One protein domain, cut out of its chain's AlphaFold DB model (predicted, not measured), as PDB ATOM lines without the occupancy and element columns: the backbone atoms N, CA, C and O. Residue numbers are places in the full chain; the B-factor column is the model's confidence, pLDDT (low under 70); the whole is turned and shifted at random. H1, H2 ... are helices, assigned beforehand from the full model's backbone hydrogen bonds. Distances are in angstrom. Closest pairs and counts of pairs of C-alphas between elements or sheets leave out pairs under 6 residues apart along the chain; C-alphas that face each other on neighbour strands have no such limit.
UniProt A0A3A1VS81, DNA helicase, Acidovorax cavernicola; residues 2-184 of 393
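What this domain is: This is residues 2 to 184 of the 393 residues of the protein "DNA helicase" of Acidovorax cavernicola (UniProt A0A3A1VS81). The model is a long, thin rod of helices: H4 and H5 follow each other along its length, and H9 and H10 run back beside them, H10 continuing past H4. H1, H2 and H3 pack on H10, with H1 and H2 crosswise to it; at the other end H6 folds back on H5, with short H7 and H8 and the loops of residues 76 to 87 and 128 to 139, while residues 175 to 184, of which 175 to 181 belong to H10, stick out at the H10 end. The printed part has 183 residues with ten named helices, H1 to H10 in order, and no named strand: all helix. It is only just loose, close to extended, with a radius of gyration of the C-alphas of 23.6 A and spans of 84 by 30 by 25 A.

How they stand to each other: H10, residues 158 to 181, touches H4, residues 37 to 56, with its residues 158 to 166 alone, at a shallow tilt of 24 degrees, opposite ways; the closest C-alphas, of Ala 44 and Leu 158, are 6.3 A apart. H3, residues 30 to 33, touches H10, closest at C-alphas Gly 33 and His 165, 4.3 A. H2, residues 13 to 23, touches H10 about perpendicular at 86 degrees, closest at C-alphas Met 20 and Ala 167, 6.2 A. H1, residues 2 to 9, only just touches H10, with 3 pairs of C-alphas within 8 A, closest at Val 9 and Ser 159, 5.8 A. H9, residues 140 to 154, only just touches H4, with 3 such pairs, closest at C-alphas Leu 55 and Leu 148, 7.0 A. H5, residues 59 to 75, and H6, residues 88 to 103, form a helical hairpin at a shallow tilt of 13 degrees, closest at C-alphas Gly 60 and Ile 99, 4.5 A. H7, residues 114 to 119, is close but not clearly touching H6, with C-alphas Trp 94 and Ala 116 6.7 A apart. H8, residues 122 to 127, is close but not clearly touching H9, with C-alphas Pro 122 and Phe 142 6.1 A apart. Every O i to N i+4 pair is within hydrogen-bond range in H4, H5, H7, H8, H9 and H10, against 3 of 4 in H1, 6 of 7 in H2 and 10 of 12 in H6; H3 is too short for such a pair.

Where its parts are: H10 measures 34.7 A, H4 28.3 A, H5 23.9 A, H6 21.8 A and H9 21.3 A. H1 begins at C-alpha 2 (162.952, 196.976, 238.770), and H10 ends at C-alpha 181 (129.055, 195.517, 244.203).

The domain as a whole: The C-alphas of Pro 77 and Gly 182, the two farthest apart, are 84.9 A apart. The printed part has no cut; the links H5 to H6 and H8 to H9 are long. Residues 182 to 184 are under pLDDT 70.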
ATOM      1  N   LEU A   2     164.102 196.745 237.861       86.69
ATOM      2  CA  LEU A   2     162.952 196.976 238.770       86.69
ATOM      3  C   LEU A   2     162.015 195.762 238.887       86.69
ATOM      4  O   LEU A   2     161.572 195.415 239.979       86.69
ATOM      5  N   LEU A   3     161.731 195.091 237.767       87.12
ATOM      6  CA  LEU A   3     160.911 193.878 237.773       87.12
ATOM      7  C   LEU A   3     161.602 192.728 238.519       87.12
ATOM      8  O   LEU A   3     160.951 192.048 239.298       87.12
ATOM      9  N   GLU A   4     162.908 192.534 238.329       88.75
ATOM     10  CA  GLU A   4     163.679 191.500 239.039       88.75
ATOM     11  C   GLU A   4     163.686 191.753 240.546       88.75
ATOM     12  O   GLU A   4     163.528 190.823 241.330       88.75
ATOM     13  N   THR A   5     163.770 193.021 240.945       87.62
ATOM     14  CA  THR A   5     163.683 193.442 242.345       87.62
ATOM     15  C   THR A   5     162.339 193.052 242.967       87.62
ATOM     16  O   THR A   5     162.291 192.504 244.067       87.62
ATOM     17  N   VAL A   6     161.237 193.283 242.246       90.75
ATOM     18  CA  VAL A   6     159.895 192.866 242.681       90.75
ATOM     19  C   VAL A   6     159.770 191.341 242.695       90.75
ATOM     20  O   VAL A   6     159.231 190.785 243.651       90.75
ATOM     21  N   LEU A   7     160.303 190.656 241.679       92.00
ATOM     22  CA  LEU A   7     160.286 189.194 241.588       92.00
ATOM     23  C   LEU A   7     161.135 188.515 242.674       92.00
ATOM     24  O   LEU A   7     160.823 187.398 243.078       92.00
ATOM     25  N   GLY A   8     162.152 189.205 243.199       91.00
ATOM     26  CA  GLY A   8     162.910 188.778 244.374       91.00
ATOM     27  C   GLY A   8     162.085 188.768 245.666       91.00
ATOM     28  O   GLY A   8     162.399 188.014 246.584       91.00
ATOM     29  N   VAL A   9     161.008 189.562 245.740       91.44
ATOM     30  CA  VAL A   9     160.051 189.534 246.863       91.44
ATOM     31  C   VAL A   9     158.915 188.552 246.594       91.44
ATOM     32  O   VAL A   9     158.574 187.754 247.466       91.44
ATOM     33  N   TRP A  10     158.343 188.593 245.389       94.56
ATOM     34  CA  TRP A  10     157.272 187.695 244.966       94.56
ATOM     35  C   TRP A  10     157.619 187.048 243.633       94.56
ATOM     36  O   TRP A  10     157.494 187.672 242.584       94.56
ATOM     37  N   SER A  11     157.955 185.760 243.659       91.88
ATOM     38  CA  SER A  11     158.289 184.984 242.456       91.88
ATOM     39  C   SER A  11     157.143 184.877 241.439       91.88
ATOM     40  O   SER A  11     157.362 184.500 240.291       91.88
ATOM     41  N   GLY A  12     155.916 185.212 241.845       91.81
ATOM     42  CA  GLY A  12     154.739 185.248 240.991       91.81
ATOM     43  C   GLY A  12     153.489 185.707 241.740       91.81
ATOM     44  O   GLY A  12     153.532 186.063 242.920       91.81
ATOM     45  N   LEU A  13     152.349 185.668 241.047       90.44
ATOM     46  CA  LEU A  13     151.061 186.108 241.592       90.44
ATOM     47  C   LEU A  13     150.592 185.265 242.784       90.44
ATOM     48  O   LEU A  13     150.003 185.820 243.706       90.44
ATOM     49  N   ASP A  14     150.883 183.963 242.804       92.75
ATOM     50  CA  ASP A  14     150.515 183.092 243.928       92.75
ATOM     51  C   ASP A  14     151.276 183.460 245.205       92.75
ATOM     52  O   ASP A  14     150.681 183.533 246.282       92.75
ATOM     53  N   ALA A  15     152.570 183.778 245.077       92.75
ATOM     54  CA  ALA A  15     153.390 184.252 246.188       92.75
ATOM     55  C   ALA A  15     152.866 185.592 246.724       92.75
ATOM     56  O   ALA A  15     152.706 185.750 247.934       92.75
ATOM     57  N   LEU A  16     152.517 186.526 245.829       93.12
ATOM     58  CA  LEU A  16     151.879 187.788 246.208       93.12
ATOM     59  C   LEU A  16     150.544 187.543 246.924       93.12
ATOM     60  O   LEU A  16     150.306 188.098 247.992       93.12
ATOM     61  N   ALA A  17     149.671 186.699 246.372       91.50
ATOM     62  CA  ALA A  17     148.361 186.418 246.951       91.50
ATOM     63  C   ALA A  17     148.466 185.766 248.339       91.50
ATOM     64  O   ALA A  17     147.691 186.106 249.235       91.50
ATOM     65  N   GLN A  18     149.420 184.852 248.533       90.75
ATOM     66  CA  GLN A  18     149.682 184.230 249.826       90.75
ATOM     67  C   GLN A  18     150.169 185.251 250.861       90.75
ATOM     68  O   GLN A  18     149.656 185.257 251.979       90.75
ATOM     69  N   ASP A  19     151.097 186.132 250.481       90.88
ATOM     70  CA  ASP A  19     151.614 187.192 251.353       90.88
ATOM     71  C   ASP A  19     150.492 188.175 251.735       90.88
ATOM     72  O   ASP A  19     150.290 188.497 252.906       90.88
ATOM     73  N   MET A  20     149.658 188.565 250.762       92.94
ATOM     74  CA  MET A  20     148.518 189.452 251.004       92.94
ATOM     75  C   MET A  20     147.505 188.846 251.976       92.94
ATOM     76  O   MET A  20     147.013 189.566 252.836       92.94
ATOM     77  N   ARG A  21     147.218 187.537 251.920       86.50
ATOM     78  CA  ARG A  21     146.297 186.902 252.887       86.50
ATOM     79  C   ARG A  21     146.732 187.107 254.340       86.50
ATOM     80  O   ARG A  21     145.864 187.267 255.185       86.50
ATOM     81  N   GLY A  22     148.036 187.125 254.621       82.62
ATOM     82  CA  GLY A  22     148.553 187.400 255.965       82.62
ATOM     83  C   GLY A  22     148.537 188.885 256.348       82.62
ATOM     84  O   GLY A  22     148.479 189.213 257.531       82.62
ATOM     85  N   LEU A  23     148.577 189.784 255.362       84.81
ATOM     86  CA  LEU A  23     148.668 191.234 255.572       84.81
ATOM     87  C   LEU A  23     147.316 191.957 255.543       84.81
ATOM     88  O   LEU A  23     147.224 193.071 256.047       84.81
ATOM     89  N   LEU A  24     146.269 191.353 254.976       80.19
ATOM     90  CA  LEU A  24     144.944 191.977 254.863       80.19
ATOM     91  C   LEU A  24     144.286 192.278 256.216       80.19
ATOM     92  O   LEU A  24     143.508 193.226 256.303       80.19
ATOM     93  N   ASP A  25     144.615 191.507 257.252       72.56
ATOM     94  CA  ASP A  25     144.092 191.708 258.608       72.56
ATOM     95  C   ASP A  25     144.944 192.687 259.437       72.56
ATOM     96  O   ASP A  25     144.594 193.022 260.569       72.56
ATOM     97  N   GLN A  26     146.061 193.170 258.882       77.19
ATOM     98  CA  GLN A  26     146.947 194.119 259.546       77.19
ATOM     99  C   GLN A  26     146.505 195.564 259.295       77.19
ATOM    100  O   GLN A  26     145.996 195.922 258.230       77.19
ATOM    101  N   ALA A  27     146.754 196.432 260.275       76.88
ATOM    102  CA  ALA A  27     146.584 197.868 260.101       76.88
ATOM    103  C   ALA A  27     147.703 198.409 259.197       76.88
ATOM    104  O   ALA A  27     148.847 198.553 259.626       76.88
ATOM    105  N   VAL A  28     147.370 198.704 257.940       84.50
ATOM    106  CA  VAL A  28     148.297 199.285 256.960       84.50
ATOM    107  C   VAL A  28     147.916 200.735 256.697       84.50
ATOM    108  O   VAL A  28     146.756 201.032 256.403       84.50
ATOM    109  N   ASP A  29     148.896 201.635 256.774       86.00
ATOM    110  CA  ASP A  29     148.713 203.041 256.413       86.00
ATOM    111  C   ASP A  29     148.332 203.162 254.921       86.00
ATOM    112  O   ASP A  29     149.109 202.748 254.053       86.00
ATOM    113  N   PRO A  30     147.164 203.744 254.577       85.56
ATOM    114  CA  PRO A  30     146.773 203.969 253.189       85.56
ATOM    115  C   PRO A  30     147.789 204.784 252.377       85.56
ATOM    116  O   PRO A  30     147.864 204.598 251.159       85.56
ATOM    117  N   ALA A  31     148.564 205.662 253.022       89.44
ATOM    118  CA  ALA A  31     149.596 206.463 252.370       89.44
ATOM    119  C   ALA A  31     150.761 205.608 251.846       89.44
ATOM    120  O   ALA A  31     151.403 205.987 250.865       89.44
ATOM    121  N   ALA A  32     150.987 204.417 252.413       90.31
ATOM    122  CA  ALA A  32     152.012 203.492 251.934       90.31
ATOM    123  C   ALA A  32     151.760 203.016 250.492       90.31
ATOM    124  O   ALA A  32     152.698 202.615 249.808       90.31
ATOM    125  N   GLY A  33     150.512 203.079 250.013       90.44
ATOM    126  CA  GLY A  33     150.131 202.731 248.642       90.44
ATOM    127  C   GLY A  33     150.284 203.868 247.623       90.44
ATOM    128  O   GLY A  33     149.823 203.725 246.488       90.44
ATOM    129  N   ALA A  34     150.855 205.012 248.001       91.06
ATOM    130  CA  ALA A  34     151.035 206.136 247.086       91.06
ATOM    131  C   ALA A  34     151.944 205.770 245.895       91.06
ATOM    132  O   ALA A  34     152.876 204.978 246.021       91.06
ATOM    133  N   GLY A  35     151.665 206.356 244.727       92.75
ATOM    134  CA  GLY A  35     152.451 206.132 243.510       92.75
ATOM    135  C   GLY A  35     152.338 204.719 242.928       92.75
ATOM    136  O   GLY A  35     151.491 203.903 243.312       92.75
ATOM    137  N   SER A  36     153.166 204.438 241.932       93.19
ATOM    138  CA  SER A  36     153.337 203.111 241.348       93.19
ATOM    139  C   SER A  36     154.259 202.237 242.207       93.19
ATOM    140  O   SER A  36     154.992 202.724 243.064       93.19
ATOM    141  N   LEU A  37     154.244 200.921 241.968       91.12
ATOM    142  CA  LEU A  37     155.197 200.019 242.622       91.12
ATOM    143  C   LEU A  37     156.645 200.347 242.215       91.12
ATOM    144  O   LEU A  37     157.551 200.194 243.024       91.12
ATOM    145  N   ALA A  38     156.854 200.844 240.988       92.06
ATOM    146  CA  ALA A  38     158.161 201.305 240.527       92.06
ATOM    147  C   ALA A  38     158.657 202.505 241.351       92.06
ATOM    148  O   ALA A  38     159.799 202.484 241.804       92.06
ATOM    149  N   ASP A  39     157.783 203.478 241.632       91.81
ATOM    150  CA  ASP A  39     158.118 204.632 242.482       91.81
ATOM    151  C   ASP A  39     158.498 204.178 243.900       91.81
ATOM    152  O   ASP A  39     159.453 204.679 244.492       91.81
ATOM    153  N   ALA A  40     157.786 203.180 244.440       91.62
ATOM    154  CA  ALA A  40     158.084 202.618 245.756       91.62
ATOM    155  C   ALA A  40     159.452 201.913 245.804       91.62
ATOM    156  O   ALA A  40     160.170 202.071 246.794       91.62
ATOM    157  N   VAL A  41     159.821 201.168 244.751       92.31
ATOM    158  CA  VAL A  41     161.152 200.546 244.625       92.31
ATOM    159  C   VAL A  41     162.234 201.623 244.573       92.31
ATOM    160  O   VAL A  41     163.167 201.585 245.371       92.31
ATOM    161  N   GLN A  42     162.084 202.604 243.683       92.44
ATOM    162  CA  GLN A  42     163.076 203.659 243.472       92.44
ATOM    163  C   GLN A  42     163.281 204.521 244.724       92.44
ATOM    164  O   GLN A  42     164.422 204.752 245.118       92.44
ATOM    165  N   SER A  43     162.198 204.937 245.391       90.62
ATOM    166  CA  SER A  43     162.263 205.692 246.654       90.62
ATOM    167  C   SER A  43     163.025 204.912 247.720       90.62
ATOM    168  O   SER A  43     163.935 205.442 248.347       90.62
ATOM    169  N   ALA A  44     162.706 203.627 247.892       90.38
ATOM    170  CA  ALA A  44     163.353 202.796 248.901       90.38
ATOM    171  C   ALA A  44     164.831 202.529 248.596       90.38
ATOM    172  O   ALA A  44     165.650 202.516 249.512       90.38
ATOM    173  N   GLN A  45     165.188 202.336 247.324       91.38
ATOM    174  CA  GLN A  45     166.583 202.206 246.908       91.38
ATOM    175  C   GLN A  45     167.357 203.509 247.144       91.38
ATOM    176  O   GLN A  45     168.454 203.459 247.692       91.38
ATOM    177  N   ALA A  46     166.777 204.668 246.818       91.25
ATOM    178  CA  ALA A  46     167.400 205.972 247.048       91.25
ATOM    179  C   ALA A  46     167.579 206.282 248.546       91.25
ATOM    180  O   ALA A  46     168.651 206.724 248.968       91.25
ATOM    181  N   GLU A  47     166.560 206.006 249.367       91.19
ATOM    182  CA  GLU A  47     166.617 206.131 250.830       91.19
ATOM    183  C   GLU A  47     167.710 205.228 251.413       91.19
ATOM    184  O   GLU A  47     168.538 205.676 252.211       91.19
ATOM    185  N   ARG A  48     167.766 203.965 250.970       91.69
ATOM    186  CA  ARG A  48     168.785 203.007 251.403       91.69
ATOM    187  C   ARG A  48     170.188 203.431 250.968       91.69
ATOM    188  O   ARG A  48     171.095 203.379 251.791       91.69
ATOM    189  N   ALA A  49     170.368 203.875 249.725       92.38
ATOM    190  CA  ALA A  49     171.654 204.341 249.211       92.38
ATOM    191  C   ALA A  49     172.166 205.562 249.986       92.38
ATOM    192  O   ALA A  49     173.335 205.615 250.372       92.38
ATOM    193  N   THR A  50     171.272 206.507 250.291       94.00
ATOM    194  CA  THR A  50     171.591 207.673 251.123       94.00
ATOM    195  C   THR A  50     172.038 207.241 252.520       94.00
ATOM    196  O   THR A  50     173.072 207.697 253.007       94.00
ATOM    197  N   ALA A  51     171.299 206.325 253.152       93.88
ATOM    198  CA  ALA A  51     171.617 205.845 254.492       93.88
ATOM    199  C   ALA A  51     172.934 205.048 254.539       93.88
ATOM    200  O   ALA A  51     173.738 205.260 255.441       93.88
ATOM    201  N   LEU A  52     173.186 204.178 253.555       94.50
ATOM    202  CA  LEU A  52     174.443 203.433 253.429       94.50
ATOM    203  C   LEU A  52     175.635 204.370 253.238       94.50
ATOM    204  O   LEU A  52     176.638 204.226 253.928       94.50
ATOM    205  N   THR A  53     175.502 205.373 252.367       94.69
ATOM    206  CA  THR A  53     176.558 206.369 252.131       94.69
ATOM    207  C   THR A  53     176.870 207.165 253.398       94.69
ATOM    208  O   THR A  53     178.036 207.374 253.726       94.69
ATOM    209  N   ALA A  54     175.838 207.569 254.146       95.62
ATOM    210  CA  ALA A  54     176.016 208.269 255.416       95.62
ATOM    211  C   ALA A  54     176.688 207.380 256.476       95.62
ATOM    212  O   ALA A  54     177.588 207.836 257.175       95.62
ATOM    213  N   LEU A  55     176.288 206.106 256.569       96.00
ATOM    214  CA  LEU A  55     176.880 205.145 257.501       96.00
ATOM    215  C   LEU A  55     178.318 204.778 257.142       96.00
ATOM    216  O   LEU A  55     179.087 204.497 258.047       96.00
ATOM    217  N   ALA A  56     178.686 204.769 255.862       96.12
ATOM    218  CA  ALA A  56     180.038 204.458 255.401       96.12
ATOM    219  C   ALA A  56     181.033 205.610 255.611       96.12
ATOM    220  O   ALA A  56     182.250 205.402 255.635       96.12
ATOM    221  N   GLN A  57     180.535 206.837 255.777       95.75
ATOM    222  CA  GLN A  57     181.368 208.025 255.863       95.75
ATOM    223  C   GLN A  57     182.377 207.932 257.021       95.75
ATOM    224  O   GLN A  57     182.019 207.811 258.189       95.75
ATOM    225  N   GLY A  58     183.669 208.016 256.692       94.38
ATOM    226  CA  GLY A  58     184.765 207.976 257.667       94.38
ATOM    227  C   GLY A  58     185.199 206.572 258.106       94.38
ATOM    228  O   GLY A  58     186.267 206.444 258.712       94.38
ATOM    229  N   TRP A  59     184.461 205.516 257.747       96.69
ATOM    230  CA  TRP A  59     184.782 204.153 258.178       96.69
ATOM    231  C   TRP A  59     186.054 203.582 257.567       96.69
ATOM    232  O   TRP A  59     186.739 202.821 258.243       96.69
ATOM    233  N   GLY A  60     186.442 203.998 256.357       95.94
ATOM    234  CA  GLY A  60     187.714 203.569 255.762       95.94
ATOM    235  C   GLY A  60     188.917 203.925 256.647       95.94
ATOM    236  O   GLY A  60     189.744 203.072 256.961       95.94
ATOM    237  N   ALA A  61     188.973 205.168 257.138       96.31
ATOM    238  CA  ALA A  61     190.038 205.616 258.036       96.31
ATOM    239  C   ALA A  61     189.910 205.010 259.443       96.31
ATOM    240  O   ALA A  61     190.913 204.614 260.038       96.31
ATOM    241  N   GLN A  62     188.687 204.908 259.979       97.12
ATOM    242  CA  GLN A  62     188.459 204.330 261.307       97.12
ATOM    243  C   GLN A  62     188.828 202.844 261.357       97.12
ATOM    244  O   GLN A  62     189.545 202.427 262.264       97.12
ATOM    245  N   ALA A  63     188.403 202.046 260.376       97.00
ATOM    246  CA  ALA A  63     188.720 200.624 260.309       97.00
ATOM    247  C   ALA A  63     190.222 200.375 260.099       97.00
ATOM    248  O   ALA A  63     190.775 199.467 260.725       97.00
ATOM    249  N   GLN A  64     190.901 201.215 259.307       97.38
ATOM    250  CA  GLN A  64     192.360 201.165 259.188       97.38
ATOM    251  C   GLN A  64     193.043 201.468 260.530       97.38
ATOM    252  O   GLN A  64     193.910 200.710 260.954       97.38
ATOM    253  N   ALA A  65     192.596 202.495 261.259       97.25
ATOM    254  CA  ALA A  65     193.144 202.815 262.579       97.25
ATOM    255  C   ALA A  65     192.928 201.684 263.605       97.25
ATOM    256  O   ALA A  65     193.811 201.408 264.419       97.25
ATOM    257  N   LEU A  66     191.779 200.995 263.559       97.25
ATOM    258  CA  LEU A  66     191.527 199.810 264.389       97.25
ATOM    259  C   LEU A  66     192.480 198.660 264.046       97.25
ATOM    260  O   LEU A  66     192.965 197.975 264.950       97.25
ATOM    261  N   ARG A  67     192.763 198.458 262.755       96.75
ATOM    262  CA  ARG A  67     193.697 197.432 262.281       96.75
ATOM    263  C   ARG A  67     195.117 197.733 262.739       96.75
ATOM    264  O   ARG A  67     195.737 196.870 263.351       96.75
ATOM    265  N   ASP A  68     195.581 198.959 262.524       96.44
ATOM    266  CA  ASP A  68     196.918 199.401 262.924       96.44
ATOM    267  C   ASP A  68     197.107 199.282 264.443       96.44
ATOM    268  O   ASP A  68     198.155 198.840 264.922       96.44
ATOM    269  N   TRP A  69     196.066 199.609 265.220       96.00
ATOM    270  CA  TRP A  69     196.079 199.418 266.666       96.00
ATOM    271  C   TRP A  69     196.208 197.939 267.047       96.00
ATOM    272  O   TRP A  69     197.039 197.608 267.894       96.00
ATOM    273  N   LEU A  70     195.444 197.033 266.424       95.12
ATOM    274  CA  LEU A  70     195.557 195.591 266.685       95.12
ATOM    275  C   LEU A  70     196.933 195.041 266.305       95.12
ATOM    276  O   LEU A  70     197.515 194.280 267.079       95.12
ATOM    277  N   ASP A  71     197.473 195.454 265.160       94.81
ATOM    278  CA  ASP A  71     198.800 195.041 264.707       94.81
ATOM    279  C   ASP A  71     199.883 195.480 265.703       94.81
ATOM    280  O   ASP A  71     200.717 194.666 266.109       94.81
ATOM    281  N   ALA A  72     199.811 196.717 266.207       93.00
ATOM    282  CA  ALA A  72     200.706 197.202 267.256       93.00
ATOM    283  C   ALA A  72     200.556 196.417 268.576       93.00
ATOM    284  O   ALA A  72     201.552 196.099 269.230       93.00
ATOM    285  N   GLN A  73     199.324 196.068 268.965       91.56
ATOM    286  CA  GLN A  73     199.044 195.307 270.189       91.56
ATOM    287  C   GLN A  73     199.558 193.863 270.132       91.56
ATOM    288  O   GLN A  73     200.019 193.332 271.147       91.56
ATOM    289  N   VAL A  74     199.473 193.212 268.970       89.88
ATOM    290  CA  VAL A  74     199.903 191.817 268.790       89.88
ATOM    291  C   VAL A  74     201.412 191.711 268.546       89.88
ATOM    292  O   VAL A  74     202.018 190.731 268.979       89.88
ATOM    293  N   ALA A  75     202.033 192.712 267.916       88.56
ATOM    294  CA  ALA A  75     203.479 192.750 267.678       88.56
ATOM    295  C   ALA A  75     204.311 193.141 268.919       88.56
ATOM    296  O   ALA A  75     205.532 192.976 268.916       88.56
ATOM    297  N   ALA A  76     203.678 193.653 269.981       86.56
ATOM    298  CA  ALA A  76     204.369 194.101 271.187       86.56
ATOM    299  C   ALA A  76     205.155 192.961 271.885       86.56
ATOM    300  O   ALA A  76     204.620 191.858 272.072       86.56
ATOM    301  N   PRO A  77     206.401 193.203 272.347       76.38
ATOM    302  CA  PRO A  77     207.159 192.225 273.125       76.38
ATOM    303  C   PRO A  77     206.386 191.782 274.374       76.38
ATOM    304  O   PRO A  77     205.960 192.607 275.178       76.38
ATOM    305  N   GLY A  78     206.190 190.471 274.544       75.50
ATOM    306  CA  GLY A  78     205.405 189.929 275.660       75.50
ATOM    307  C   GLY A  78     203.882 190.008 275.482       75.50
ATOM    308  O   GLY A  78     203.164 189.874 276.471       75.50
ATOM    309  N   ALA A  79     203.384 190.184 274.249       78.69
ATOM    310  CA  ALA A  79     201.963 190.278 273.908       78.69
ATOM    311  C   ALA A  79     201.050 189.368 274.760       78.69
ATOM    312  O   ALA A  79     201.100 188.126 274.728       78.69
ATOM    313  N   HIS A  80     200.155 190.013 275.511       88.81
ATOM    314  CA  HIS A  80     199.214 189.372 276.430       88.81
ATOM    315  C   HIS A  80     197.951 188.835 275.733       88.81
ATOM    316  O   HIS A  80     196.902 188.721 276.363       88.81
ATOM    317  N   TRP A  81     198.041 188.495 274.449       90.50
ATOM    318  CA  TRP A  81     196.926 188.027 273.625       90.50
ATOM    319  C   TRP A  81     196.995 186.516 273.398       90.50
ATOM    320  O   TRP A  81     198.076 185.949 273.214       90.50
ATOM    321  N   ASP A  82     195.846 185.847 273.427       89.31
ATOM    322  CA  ASP A  82     195.697 184.448 273.038       89.31
ATOM    323  C   ASP A  82     195.583 184.352 271.510       89.31
ATOM    324  O   ASP A  82     194.528 184.606 270.928       89.31
ATOM    325  N   GLY A  83     196.674 183.939 270.858       83.50
ATOM    326  CA  GLY A  83     196.762 183.796 269.401       83.50
ATOM    327  C   GLY A  83     195.795 182.777 268.785       83.50
ATOM    328  O   GLY A  83     195.637 182.743 267.565       83.50
ATOM    329  N   ARG A  84     195.130 181.937 269.594       84.75
ATOM    330  CA  ARG A  84     194.036 181.071 269.122       84.75
ATOM    331  C   ARG A  84     192.721 181.837 268.991       84.75
ATOM    332  O   ARG A  84     191.893 181.462 268.168       84.75
ATOM    333  N   LYS A  85     192.531 182.883 269.802       85.19
ATOM    334  CA  LYS A  85     191.317 183.709 269.846       85.19
ATOM    335  C   LYS A  85     191.429 184.967 268.986       85.19
ATOM    336  O   LYS A  85     190.432 185.372 268.397       85.19
ATOM    337  N   LEU A  86     192.618 185.569 268.912       88.75
ATOM    338  CA  LEU A  86     192.869 186.794 268.156       88.75
ATOM    339  C   LEU A  86     194.261 186.748 267.517       88.75
ATOM    340  O   LEU A  86     195.271 186.676 268.212       88.75
ATOM    341  N   ALA A  87     194.313 186.782 266.185       89.88
ATOM    342  CA  ALA A  87     195.560 186.775 265.423       89.88
ATOM    343  C   ALA A  87     195.401 187.543 264.100       89.88
ATOM    344  O   ALA A  87     194.281 187.585 263.578       89.88
ATOM    345  N   PRO A  88     196.499 188.061 263.511       92.69
ATOM    346  CA  PRO A  88     196.453 188.873 262.292       92.69
ATOM    347  C   PRO A  88     195.718 188.201 261.135       92.69
ATOM    348  O   PRO A  88     194.919 188.840 260.459       92.69
ATOM    349  N   ARG A  89     195.886 186.882 260.976       89.62
ATOM    350  CA  ARG A  89     195.192 186.071 259.956       89.62
ATOM    351  C   ARG A  89     193.658 186.110 260.038       89.62
ATOM    352  O   ARG A  89     193.003 185.686 259.097       89.62
ATOM    353  N   HIS A  90     193.098 186.538 261.169       87.12
ATOM    354  CA  HIS A  90     191.659 186.620 261.398       87.12
ATOM    355  C   HIS A  90     191.165 188.057 261.205       87.12
ATOM    356  O   HIS A  90     190.437 188.334 260.255       87.12
ATOM    357  N   TYR A  91     191.608 188.982 262.062       93.38
ATOM    358  CA  TYR A  91     191.059 190.340 262.082       93.38
ATOM    359  C   TYR A  91     191.453 191.181 260.866       93.38
ATOM    360  O   TYR A  91     190.722 192.108 260.533       93.38
ATOM    361  N   THR A  92     192.554 190.854 260.177       94.38
ATOM    362  CA  THR A  92     192.966 191.576 258.964       94.38
ATOM    363  C   THR A  92     191.888 191.502 257.890       94.38
ATOM    364  O   THR A  92     191.500 192.531 257.356       94.38
ATOM    365  N   GLY A  93     191.365 190.302 257.610       93.81
ATOM    366  CA  GLY A  93     190.310 190.127 256.609       93.81
ATOM    367  C   GLY A  93     188.997 190.784 257.031       93.81
ATOM    368  O   GLY A  93     188.320 191.398 256.213       93.81
ATOM    369  N   TRP A  94     188.662 190.715 258.322       95.38
ATOM    370  CA  TRP A  94     187.451 191.344 258.849       95.38
ATOM    371  C   TRP A  94     187.505 192.867 258.725       95.38
ATOM    372  O   TRP A  94     186.584 193.462 258.183       95.38
ATOM    373  N   LEU A  95     188.589 193.510 259.157       96.50
ATOM    374  CA  LEU A  95     188.716 194.964 259.047       96.50
ATOM    375  C   LEU A  95     188.917 195.415 257.598       96.50
ATOM    376  O   LEU A  95     188.407 196.468 257.234       96.50
ATOM    377  N   GLN A  96     189.556 194.597 256.754       95.56
ATOM    378  CA  GLN A  96     189.617 194.864 255.317       95.56
ATOM    379  C   GLN A  96     188.219 194.884 254.693       95.56
ATOM    380  O   GLN A  96     187.918 195.820 253.969       95.56
ATOM    381  N   SER A  97     187.323 193.955 255.052       95.25
ATOM    382  CA  SER A  97     185.939 194.000 254.552       95.25
ATOM    383  C   SER A  97     185.178 195.266 254.965       95.25
ATOM    384  O   SER A  97     184.346 195.744 254.201       95.25
ATOM    385  N   VAL A  98     185.485 195.852 256.131       96.75
ATOM    386  CA  VAL A  98     184.903 197.140 256.553       96.75
ATOM    387  C   VAL A  98     185.478 198.293 255.724       96.75
ATOM    388  O   VAL A  98     184.731 199.185 255.335       96.75
ATOM    389  N   ILE A  99     186.783 198.271 255.434       96.44
ATOM    390  CA  ILE A  99     187.447 199.273 254.584       96.44
ATOM    391  C   ILE A  99     186.898 199.214 253.155       96.44
ATOM    392  O   ILE A  99     186.528 200.252 252.608       96.44
ATOM    393  N   ASP A 100     186.812 198.016 252.578       95.31
ATOM    394  CA  ASP A 100     186.323 197.790 251.217       95.31
ATOM    395  C   ASP A 100     184.853 198.210 251.098       95.31
ATOM    396  O   ASP A 100     184.485 198.934 250.175       95.31
ATOM    397  N   TRP A 101     184.028 197.845 252.085       97.00
ATOM    398  CA  TRP A 101     182.644 198.306 252.163       97.00
ATOM    399  C   TRP A 101     182.537 199.828 252.266       97.00
ATOM    400  O   TRP A 101     181.722 200.435 251.584       97.00
ATOM    401  N   ALA A 102     183.363 200.470 253.093       96.38
ATOM    402  CA  ALA A 102     183.313 201.920 253.249       96.38
ATOM    403  C   ALA A 102     183.752 202.677 251.981       96.38
ATOM    404  O   ALA A 102     183.375 203.836 251.807       96.38
ATOM    405  N   ALA A 103     184.554 202.046 251.117       95.62
ATOM    406  CA  ALA A 103     184.986 202.613 249.844       95.62
ATOM    407  C   ALA A 103     183.887 202.555 248.769       95.62
ATOM    408  O   ALA A 103     183.775 203.491 247.979       95.62
ATOM    409  N   ASP A 104     183.079 201.492 248.762       94.69
ATOM    410  CA  ASP A 104     181.956 201.322 247.837       94.69
ATOM    411  C   ASP A 104     180.721 200.723 248.541       94.69
ATOM    412  O   ASP A 104     180.399 199.545 248.374       94.69
ATOM    413  N   PRO A 105     180.007 201.513 249.362       93.50
ATOM    414  CA  PRO A 105     178.948 200.995 250.229       93.50
ATOM    415  C   PRO A 105     177.656 200.628 249.497       93.50
ATOM    416  O   PRO A 105     176.722 200.136 250.136       93.50
ATOM    417  N   LEU A 106     177.566 200.922 248.195       91.69
ATOM    418  CA  LEU A 106     176.406 200.605 247.363       91.69
ATOM    419  C   LEU A 106     176.581 199.271 246.633       91.69
ATOM    420  O   LEU A 106     175.599 198.544 246.498       91.69
ATOM    421  N   GLU A 107     177.810 198.936 246.230       89.00
ATOM    422  CA  GLU A 107     178.115 197.684 245.525       89.00
ATOM    423  C   GLU A 107     178.686 196.597 246.450       89.00
ATOM    424  O   GLU A 107     178.433 195.408 246.245       89.00
ATOM    425  N   ALA A 108     179.444 196.969 247.486       87.69
ATOM    426  CA  ALA A 108     180.014 196.016 248.431       87.69
ATOM    427  C   ALA A 108     179.037 195.695 249.574       87.69
ATOM    428  O   ALA A 108     178.389 196.572 250.146       87.69
ATOM    429  N   GLU A 109     178.979 194.424 249.975       86.56
ATOM    430  CA  GLU A 109     178.200 193.985 251.134       86.56
ATOM    431  C   GLU A 109     179.113 193.749 252.346       86.56
ATOM    432  O   GLU A 109     180.052 192.950 252.292       86.56
ATOM    433  N   LEU A 110     178.817 194.405 253.474       91.25
ATOM    434  CA  LEU A 110     179.529 194.162 254.728       91.25
ATOM    435  C   LEU A 110     178.942 192.958 255.470       91.25
ATOM    436  O   LEU A 110     178.014 193.088 256.271       91.25
ATOM    437  N   THR A 111     179.546 191.790 255.260       86.62
ATOM    438  CA  THR A 111     179.164 190.561 255.963       86.62
ATOM    439  C   THR A 111     180.264 190.098 256.915       86.62
ATOM    440  O   THR A 111     181.272 189.523 256.511       86.62
ATOM    441  N   LEU A 112     180.035 190.295 258.217       92.00
ATOM    442  CA  LEU A 112     180.868 189.738 259.286       92.00
ATOM    443  C   LEU A 112     180.187 188.523 259.927       92.00
ATOM    444  O   LEU A 112     179.007 188.586 260.290       92.00
ATOM    445  N   THR A 113     180.945 187.437 260.103       93.12
ATOM    446  CA  THR A 113     180.500 186.241 260.843       93.12
ATOM    447  C   THR A 113     180.274 186.563 262.320       93.12
ATOM    448  O   THR A 113     180.893 187.486 262.845       93.12
ATOM    449  N   ASP A 114     179.461 185.775 263.028       92.75
ATOM    450  CA  ASP A 114     179.205 185.984 264.467       92.75
ATOM    451  C   ASP A 114     180.500 186.014 265.290       92.75
ATOM    452  O   ASP A 114     180.668 186.840 266.187       92.75
ATOM    453  N   SER A 115     181.466 185.169 264.916       91.12
ATOM    454  CA  SER A 115     182.802 185.161 265.515       91.12
ATOM    455  C   SER A 115     183.541 186.483 265.287       91.12
ATOM    456  O   SER A 115     184.115 187.027 266.226       91.12
ATOM    457  N   ALA A 116     183.492 187.039 264.072       93.00
ATOM    458  CA  ALA A 116     184.102 188.331 263.764       93.00
ATOM    459  C   ALA A 116     183.414 189.479 264.519       93.00
ATOM    460  O   ALA A 116     184.097 190.302 265.127       93.00
ATOM    461  N   ARG A 117     182.072 189.502 264.542       94.81
ATOM    462  CA  ARG A 117     181.282 190.513 265.269       94.81
ATOM    463  C   ARG A 117     181.632 190.525 266.750       94.81
ATOM    464  O   ARG A 117     181.891 191.588 267.304       94.81
ATOM    465  N   HIS A 118     181.708 189.347 267.367       95.25
ATOM    466  CA  HIS A 118     182.075 189.222 268.770       95.25
ATOM    467  C   HIS A 118     183.550 189.563 269.016       95.25
ATOM    468  O   HIS A 118     183.852 190.334 269.919       95.25
ATOM    469  N   ARG A 119     184.493 189.041 268.220       94.44
ATOM    470  CA  ARG A 119     185.936 189.276 268.431       94.44
ATOM    471  C   ARG A 119     186.379 190.712 268.160       94.44
ATOM    472  O   ARG A 119     187.430 191.102 268.657       94.44
ATOM    473  N   LEU A 120     185.587 191.482 267.417       95.25
ATOM    474  CA  LEU A 120     185.767 192.920 267.217       95.25
ATOM    475  C   LEU A 120     184.886 193.767 268.158       95.25
ATOM    476  O   LEU A 120     184.698 194.956 267.908       95.25
ATOM    477  N   SER A 121     184.340 193.188 269.232       96.19
ATOM    478  CA  SER A 121     183.691 193.940 270.310       96.19
ATOM    479  C   SER A 121     184.666 194.195 271.469       96.19
ATOM    480  O   SER A 121     185.617 193.425 271.654       96.19
ATOM    481  N   PRO A 122     184.443 195.237 272.296       95.44
ATOM    482  CA  PRO A 122     185.259 195.465 273.486       95.44
ATOM    483  C   PRO A 122     185.333 194.244 274.412       95.44
ATOM    484  O   PRO A 122     186.415 193.874 274.865       95.44
ATOM    485  N   GLU A 123     184.204 193.569 274.628       94.62
ATOM    486  CA  GLU A 123     184.125 192.347 275.429       94.62
ATOM    487  C   GLU A 123     184.941 191.204 274.810       94.62
ATOM    488  O   GLU A 123     185.812 190.631 275.468       94.62
ATOM    489  N   GLY A 124     184.742 190.919 273.518       94.06
ATOM    490  CA  GLY A 124     185.437 189.819 272.849       94.06
ATOM    491  C   GLY A 124     186.947 190.029 272.723       94.06
ATOM    492  O   GLY A 124     187.697 189.044 272.721       94.06
ATOM    493  N   LEU A 125     187.402 191.288 272.668       94.12
ATOM    494  CA  LEU A 125     188.817 191.651 272.760       94.12
ATOM    495  C   LEU A 125     189.370 191.394 274.164       94.12
ATOM    496  O   LEU A 125     190.427 190.778 274.296       94.12
ATOM    497  N   LEU A 126     188.667 191.811 275.220       93.00
ATOM    498  CA  LEU A 126     189.108 191.574 276.598       93.00
ATOM    499  C   LEU A 126     189.185 190.072 276.924       93.00
ATOM    500  O   LEU A 126     190.158 189.631 277.536       93.00
ATOM    501  N   GLU A 127     188.244 189.262 276.435       93.88
ATOM    502  CA  GLU A 127     188.277 187.796 276.555       93.88
ATOM    503  C   GLU A 127     189.424 187.113 275.795       93.88
ATOM    504  O   GLU A 127     189.818 185.979 276.112       93.88
ATOM    505  N   ALA A 128     189.922 187.761 274.740       92.38
ATOM    506  CA  ALA A 128     191.039 187.263 273.949       92.38
ATOM    507  C   ALA A 128     192.386 187.456 274.659       92.38
ATOM    508  O   ALA A 128     193.420 187.034 274.139       92.38
ATOM    509  N   ARG A 129     192.405 188.068 275.849       92.50
ATOM    510  CA  ARG A 129     193.628 188.294 276.620       92.50
ATOM    511  C   ARG A 129     193.971 187.101 277.509       92.50
ATOM    512  O   ARG A 129     193.108 186.380 278.006       92.50
ATOM    513  N   LYS A 130     195.269 186.878 277.710       91.50
ATOM    514  CA  LYS A 130     195.798 185.833 278.594       91.50
ATOM    515  C   LYS A 130     195.425 186.131 280.050       91.50
ATOM    516  O   LYS A 130     195.362 187.286 280.467       91.50
ATOM    517  N   LYS A 131     195.241 185.079 280.852       87.88
ATOM    518  CA  LYS A 131     194.971 185.200 282.293       87.88
ATOM    519  C   LYS A 131     196.098 185.988 282.979       87.88
ATOM    520  O   LYS A 131     197.267 185.661 282.794       87.88
ATOM    521  N   GLY A 132     195.739 187.003 283.766       84.56
ATOM    522  CA  GLY A 132     196.698 187.868 284.467       84.56
ATOM    523  C   GLY A 132     197.274 189.018 283.631       84.56
ATOM    524  O   GLY A 132     198.200 189.681 284.086       84.56
ATOM    525  N   ALA A 133     196.750 189.271 282.426       87.19
ATOM    526  CA  ALA A 133     197.126 190.439 281.637       87.19
ATOM    527  C   ALA A 133     196.744 191.761 282.350       87.19
ATOM    528  O   ALA A 133     195.654 191.838 282.924       87.19
ATOM    529  N   PRO A 134     197.584 192.814 282.291       86.75
ATOM    530  CA  PRO A 134     197.285 194.121 282.894       86.75
ATOM    531  C   PRO A 134     196.085 194.776 282.208       86.75
ATOM    532  O   PRO A 134     195.887 194.527 281.027       86.75
ATOM    533  N   ALA A 135     195.306 195.628 282.879       87.25
ATOM    534  CA  ALA A 135     194.147 196.300 282.272       87.25
ATOM    535  C   ALA A 135     194.498 197.011 280.944       87.25
ATOM    536  O   ALA A 135     195.586 197.560 280.793       87.25
ATOM    537  N   LEU A 136     193.581 196.970 279.971       88.00
ATOM    538  CA  LEU A 136     193.747 197.583 278.650       88.00
ATOM    539  C   LEU A 136     192.529 198.448 278.343       88.00
ATOM    540  O   LEU A 136     191.401 197.967 278.430       88.00
ATOM    541  N   ALA A 137     192.771 199.695 277.951       91.62
ATOM    542  CA  ALA A 137     191.738 200.554 277.394       91.62
ATOM    543  C   ALA A 137     191.510 200.171 275.925       91.62
ATOM    544  O   ALA A 137     192.417 200.292 275.098       91.62
ATOM    545  N   VAL A 138     190.312 199.679 275.615       93.44
ATOM    546  CA  VAL A 138     189.908 199.376 274.239       93.44
ATOM    547  C   VAL A 138     189.541 200.690 273.532       93.44
ATOM    548  O   VAL A 138     188.802 201.487 274.112       93.44
ATOM    549  N   PRO A 139     190.031 200.946 272.304       95.62
ATOM    550  CA  PRO A 139     189.656 202.130 271.542       95.62
ATOM    551  C   PRO A 139     188.137 202.233 271.332       95.62
ATOM    552  O   PRO A 139     187.504 201.225 271.004       95.62
ATOM    553  N   PRO A 140     187.553 203.444 271.405       95.00
ATOM    554  CA  PRO A 140     186.112 203.641 271.219       95.00
ATOM    555  C   PRO A 140     185.617 203.209 269.829       95.00
ATOM    556  O   PRO A 140     184.443 202.898 269.658       95.00
ATOM    557  N   GLY A 141     186.504 203.119 268.831       96.25
ATOM    558  CA  GLY A 141     186.141 202.660 267.489       96.25
ATOM    559  C   GLY A 141     185.605 201.219 267.434       96.25
ATOM    560  O   GLY A 141     184.823 200.912 266.540       96.25
ATOM    561  N   PHE A 142     185.942 200.344 268.393       96.56
ATOM    562  CA  PHE A 142     185.349 198.998 268.455       96.56
ATOM    563  C   PHE A 142     183.889 199.023 268.913       96.56
ATOM    564  O   PHE A 142     183.078 198.243 268.422       96.56
ATOM    565  N   GLU A 143     183.530 199.939 269.813       96.19
ATOM    566  CA  GLU A 143     182.134 200.166 270.196       96.19
ATOM    567  C   GLU A 143     181.358 200.828 269.051       96.19
ATOM    568  O   GLU A 143     180.268 200.378 268.700       96.19
ATOM    569  N   ALA A 144     181.971 201.805 268.373       96.75
ATOM    570  CA  ALA A 144     181.406 202.401 267.165       96.75
ATOM    571  C   ALA A 144     181.150 201.355 266.063       96.75
ATOM    572  O   ALA A 144     180.161 201.462 265.345       96.75
ATOM    573  N   LEU A 145     181.988 200.316 265.951       96.56
ATOM    574  CA  LEU A 145     181.803 199.247 264.963       96.56
ATOM    575  C   LEU A 145     180.587 198.384 265.302       96.56
ATOM    576  O   LEU A 145     179.819 198.032 264.411       96.56
ATOM    577  N   GLN A 146     180.366 198.080 266.584       96.00
ATOM    578  CA  GLN A 146     179.142 197.395 267.011       96.00
ATOM    579  C   GLN A 146     177.903 198.240 266.698       96.00
ATOM    580  O   GLN A 146     176.910 197.714 266.195       96.00
ATOM    581  N   GLN A 147     177.985 199.553 266.929       96.00
ATOM    582  CA  GLN A 147     176.905 200.480 266.614       96.00
ATOM    583  C   GLN A 147     176.630 200.552 265.103       96.00
ATOM    584  O   GLN A 147     175.472 200.448 264.702       96.00
ATOM    585  N   LEU A 148     177.669 200.616 264.261       95.94
ATOM    586  CA  LEU A 148     177.532 200.549 262.801       95.94
ATOM    587  C   LEU A 148     176.775 199.288 262.372       95.94
ATOM    588  O   LEU A 148     175.823 199.369 261.599       95.94
ATOM    589  N   LEU A 149     177.182 198.117 262.871       94.69
ATOM    590  CA  LEU A 149     176.539 196.848 262.519       94.69
ATOM    591  C   LEU A 149     175.072 196.810 262.968       94.69
ATOM    592  O   LEU A 149     174.222 196.279 262.250       94.69
ATOM    593  N   ALA A 150     174.766 197.388 264.131       93.81
ATOM    594  CA  ALA A 150     173.399 197.523 264.616       93.81
ATOM    595  C   ALA A 150     172.567 198.473 263.738       93.81
ATOM    596  O   ALA A 150     171.405 198.184 263.463       93.81
ATOM    597  N   ASP A 151     173.142 199.581 263.273       94.19
ATOM    598  CA  ASP A 151     172.438 200.553 262.435       94.19
ATOM    599  C   ASP A 151     172.234 200.050 261.001       94.19
ATOM    600  O   ASP A 151     171.146 200.219 260.449       94.19
ATOM    601  N   LEU A 152     173.199 199.314 260.439       92.00
ATOM    602  CA  LEU A 152     173.031 198.598 259.170       92.00
ATOM    603  C   LEU A 152     171.883 197.581 259.233       92.00
ATOM    604  O   LEU A 152     171.100 197.474 258.289       92.00
ATOM    605  N   ALA A 153     171.742 196.869 260.356       89.88
ATOM    606  CA  ALA A 153     170.658 195.910 260.565       89.88
ATOM    607  C   ALA A 153     169.271 196.569 260.711       89.88
ATOM    608  O   ALA A 153     168.260 195.919 260.449       89.88
ATOM    609  N   LYS A 154     169.205 197.849 261.106       90.50
ATOM    610  CA  LYS A 154     167.951 198.618 261.208       90.50
ATOM    611  C   LYS A 154     167.488 199.202 259.877       90.50
ATOM    612  O   LYS A 154     166.351 199.672 259.800       90.50
ATOM    613  N   LEU A 155     168.338 199.215 258.847       88.06
ATOM    614  CA  LEU A 155     167.951 199.760 257.550       88.06
ATOM    615  C   LEU A 155     166.732 199.003 257.008       88.06
ATOM    616  O   LEU A 155     166.754 197.770 256.956       88.06
ATOM    617  N   PRO A 156     165.675 199.714 256.579       81.69
ATOM    618  CA  PRO A 156     164.448 199.073 256.146       81.69
ATOM    619  C   PRO A 156     164.731 198.143 254.967       81.69
ATOM    620  O   PRO A 156     165.331 198.530 253.959       81.69
ATOM    621  N   ALA A 157     164.297 196.891 255.102       86.31
ATOM    622  CA  ALA A 157     164.358 195.936 254.011       86.31
ATOM    623  C   ALA A 157     163.420 196.388 252.886       86.31
ATOM    624  O   ALA A 157     162.263 196.752 253.123       86.31
ATOM    625  N   LEU A 158     163.901 196.308 251.647       87.44
ATOM    626  CA  LEU A 158     163.115 196.659 250.467       87.44
ATOM    627  C   LEU A 158     161.814 195.845 250.384       87.44
ATOM    628  O   LEU A 158     160.755 196.382 250.064       87.44
ATOM    629  N   SER A 159     161.875 194.569 250.769       90.62
ATOM    630  CA  SER A 159     160.713 193.681 250.859       90.62
ATOM    631  C   SER A 159     159.620 194.219 251.786       90.62
ATOM    632  O   SER A 159     158.442 194.125 251.447       90.62
ATOM    633  N   THR A 160     159.979 194.842 252.911       90.56
ATOM    634  CA  THR A 160     159.018 195.461 253.836       90.56
ATOM    635  C   THR A 160     158.275 196.613 253.170       90.56
ATOM    636  O   THR A 160     157.048 196.670 253.239       90.56
ATOM    637  N   ARG A 161     158.988 197.508 252.471       90.25
ATOM    638  CA  ARG A 161     158.363 198.632 251.756       90.25
ATOM    639  C   ARG A 161     157.399 198.140 250.680       90.25
ATOM    640  O   ARG A 161     156.279 198.639 250.593       90.25
ATOM    641  N   LEU A 162     157.822 197.153 249.890       93.12
ATOM    642  CA  LEU A 162     157.002 196.596 248.818       93.12
ATOM    643  C   LEU A 162     155.742 195.930 249.375       93.12
ATOM    644  O   LEU A 162     154.648 196.205 248.885       93.12
ATOM    645  N   ARG A 163     155.865 195.139 250.445       93.50
ATOM    646  CA  ARG A 163     154.718 194.530 251.137       93.50
ATOM    647  C   ARG A 163     153.713 195.558 251.641       93.50
ATOM    648  O   ARG A 163     152.520 195.377 251.414       93.50
ATOM    649  N   LEU A 164     154.176 196.641 252.269       92.19
ATOM    650  CA  LEU A 164     153.301 197.717 252.744       92.19
ATOM    651  C   LEU A 164     152.575 198.416 251.585       92.19
ATOM    652  O   LEU A 164     151.364 198.628 251.665       92.19
ATOM    653  N   HIS A 165     153.285 198.718 250.493       94.06
ATOM    654  CA  HIS A 165     152.689 199.320 249.294       94.06
ATOM    655  C   HIS A 165     151.622 198.416 248.672       94.06
ATOM    656  O   HIS A 165     150.484 198.848 248.455       94.06
ATOM    657  N   ALA A 166     151.958 197.143 248.450       93.44
ATOM    658  CA  ALA A 166     151.043 196.160 247.884       93.44
ATOM    659  C   ALA A 166     149.810 195.960 248.772       93.44
ATOM    660  O   ALA A 166     148.688 196.026 248.269       93.44
ATOM    661  N   ALA A 167     149.992 195.800 250.086       93.62
ATOM    662  CA  ALA A 167     148.889 195.633 251.025       93.62
ATOM    663  C   ALA A 167     147.948 196.848 251.016       93.62
ATOM    664  O   ALA A 167     146.736 196.682 250.867       93.62
ATOM    665  N   ALA A 168     148.490 198.071 251.063       93.12
ATOM    666  CA  ALA A 168     147.692 199.293 250.975       93.12
ATOM    667  C   ALA A 168     146.886 199.357 249.665       93.12
ATOM    668  O   ALA A 168     145.686 199.649 249.679       93.12
ATOM    669  N   ARG A 169     147.508 199.028 248.524       93.50
ATOM    670  CA  ARG A 169     146.847 199.040 247.208       93.50
ATOM    671  C   ARG A 169     145.782 197.965 247.061       93.50
ATOM    672  O   ARG A 169     144.706 198.246 246.528       93.50
ATOM    673  N   VAL A 170     146.048 196.755 247.543       92.62
ATOM    674  CA  VAL A 170     145.079 195.655 247.533       92.62
ATOM    675  C   VAL A 170     143.894 195.994 248.432       92.62
ATOM    676  O   VAL A 170     142.756 195.870 247.983       92.62
ATOM    677  N   LEU A 171     144.120 196.512 249.643       88.56
ATOM    678  CA  LEU A 171     143.051 196.948 250.551       88.56
ATOM    679  C   LEU A 171     142.183 198.053 249.936       88.56
ATOM    680  O   LEU A 171     140.951 197.966 249.967       88.56
ATOM    681  N   GLN A 172     142.798 199.064 249.314       89.12
ATOM    682  CA  GLN A 172     142.074 200.120 248.599       89.12
ATOM    683  C   GLN A 172     141.234 199.552 247.447       89.12
ATOM    684  O   GLN A 172     140.060 199.909 247.300       89.12
ATOM    685  N   ARG A 173     141.801 198.633 246.653       90.88
ATOM    686  CA  ARG A 173     141.096 197.997 245.534       90.88
ATOM    687  C   ARG A 173     139.948 197.112 246.012       90.88
ATOM    688  O   ARG A 173     138.860 197.199 245.450       90.88
ATOM    689  N   LEU A 174     140.147 196.320 247.064       87.00
ATOM    690  CA  LEU A 174     139.093 195.519 247.690       87.00
ATOM    691  C   LEU A 174     137.956 196.411 248.195       87.00
ATOM    692  O   LEU A 174     136.790 196.138 247.916       87.00
ATOM    693  N   ALA A 175     138.276 197.520 248.864       82.81
ATOM    694  CA  ALA A 175     137.272 198.476 249.321       82.81
ATOM    695  C   ALA A 175     136.501 199.126 248.157       82.81
ATOM    696  O   ALA A 175     135.304 199.378 248.285       82.81
ATOM    697  N   GLN A 176     137.157 199.403 247.024       87.00
ATOM    698  CA  GLN A 176     136.495 199.907 245.817       87.00
ATOM    699  C   GLN A 176     135.562 198.855 245.202       87.00
ATOM    700  O   GLN A 176     134.423 199.179 244.871       87.00
ATOM    701  N   LEU A 177     136.019 197.606 245.080       86.94
ATOM    702  CA  LEU A 177     135.228 196.503 244.530       86.94
ATOM    703  C   LEU A 177     133.984 196.223 245.385       86.94
ATOM    704  O   LEU A 177     132.887 196.126 244.840       86.94
ATOM    705  N   LYS A 178     134.125 196.208 246.717       79.94
ATOM    706  CA  LYS A 178     132.987 196.098 247.646       79.94
ATOM    707  C   LYS A 178     131.967 197.221 247.443       79.94
ATOM    708  O   LYS A 178     130.770 196.966 247.369       79.94
ATOM    709  N   ARG A 179     132.431 198.471 247.293       79.38
ATOM    710  CA  ARG A 179     131.545 199.616 247.015       79.38
ATOM    711  C   ARG A 179     130.799 199.464 245.689       79.38
ATOM    712  O   ARG A 179     129.617 199.781 245.641       79.38
ATOM    713  N   GLN A 180     131.469 198.992 244.637       82.25
ATOM    714  CA  GLN A 180     130.859 198.794 243.316       82.25
ATOM    715  C   GLN A 180     129.803 197.685 243.311       82.25
ATOM    716  O   GLN A 180     128.807 197.803 242.607       82.25
ATOM    717  N   GLN A 181     130.001 196.630 244.103       78.94
ATOM    718  CA  GLN A 181     129.055 195.517 244.203       78.94
ATOM    719  C   GLN A 181     127.812 195.847 245.042       78.94
ATOM    720  O   GLN A 181     126.852 195.083 245.019       78.94
ATOM    721  N   GLY A 182     127.810 196.957 245.791       66.12
ATOM    722  CA  GLY A 182     126.686 197.348 246.651       66.12
ATOM    723  C   GLY A 182     126.408 196.375 247.805       66.12
ATOM    724  O   GLY A 182     125.418 196.535 248.517       66.12
ATOM    725  N   THR A 183     127.265 195.373 248.008       65.19
ATOM    726  CA  THR A 183     127.155 194.387 249.079       65.19
ATOM    727  C   THR A 183     127.944 194.879 250.287       65.19
ATOM    728  O   THR A 183     129.152 195.103 250.229       65.19
ATOM    729  N   PHE A 184     127.248 195.077 251.405       64.31
ATOM    730  CA  PHE A 184     127.885 195.380 252.683       64.31
ATOM    731  C   PHE A 184     127.993 194.090 253.487       64.31
ATOM    732  O   PHE A 184     126.981 193.453 253.775       64.31
TER     733      PHE A 184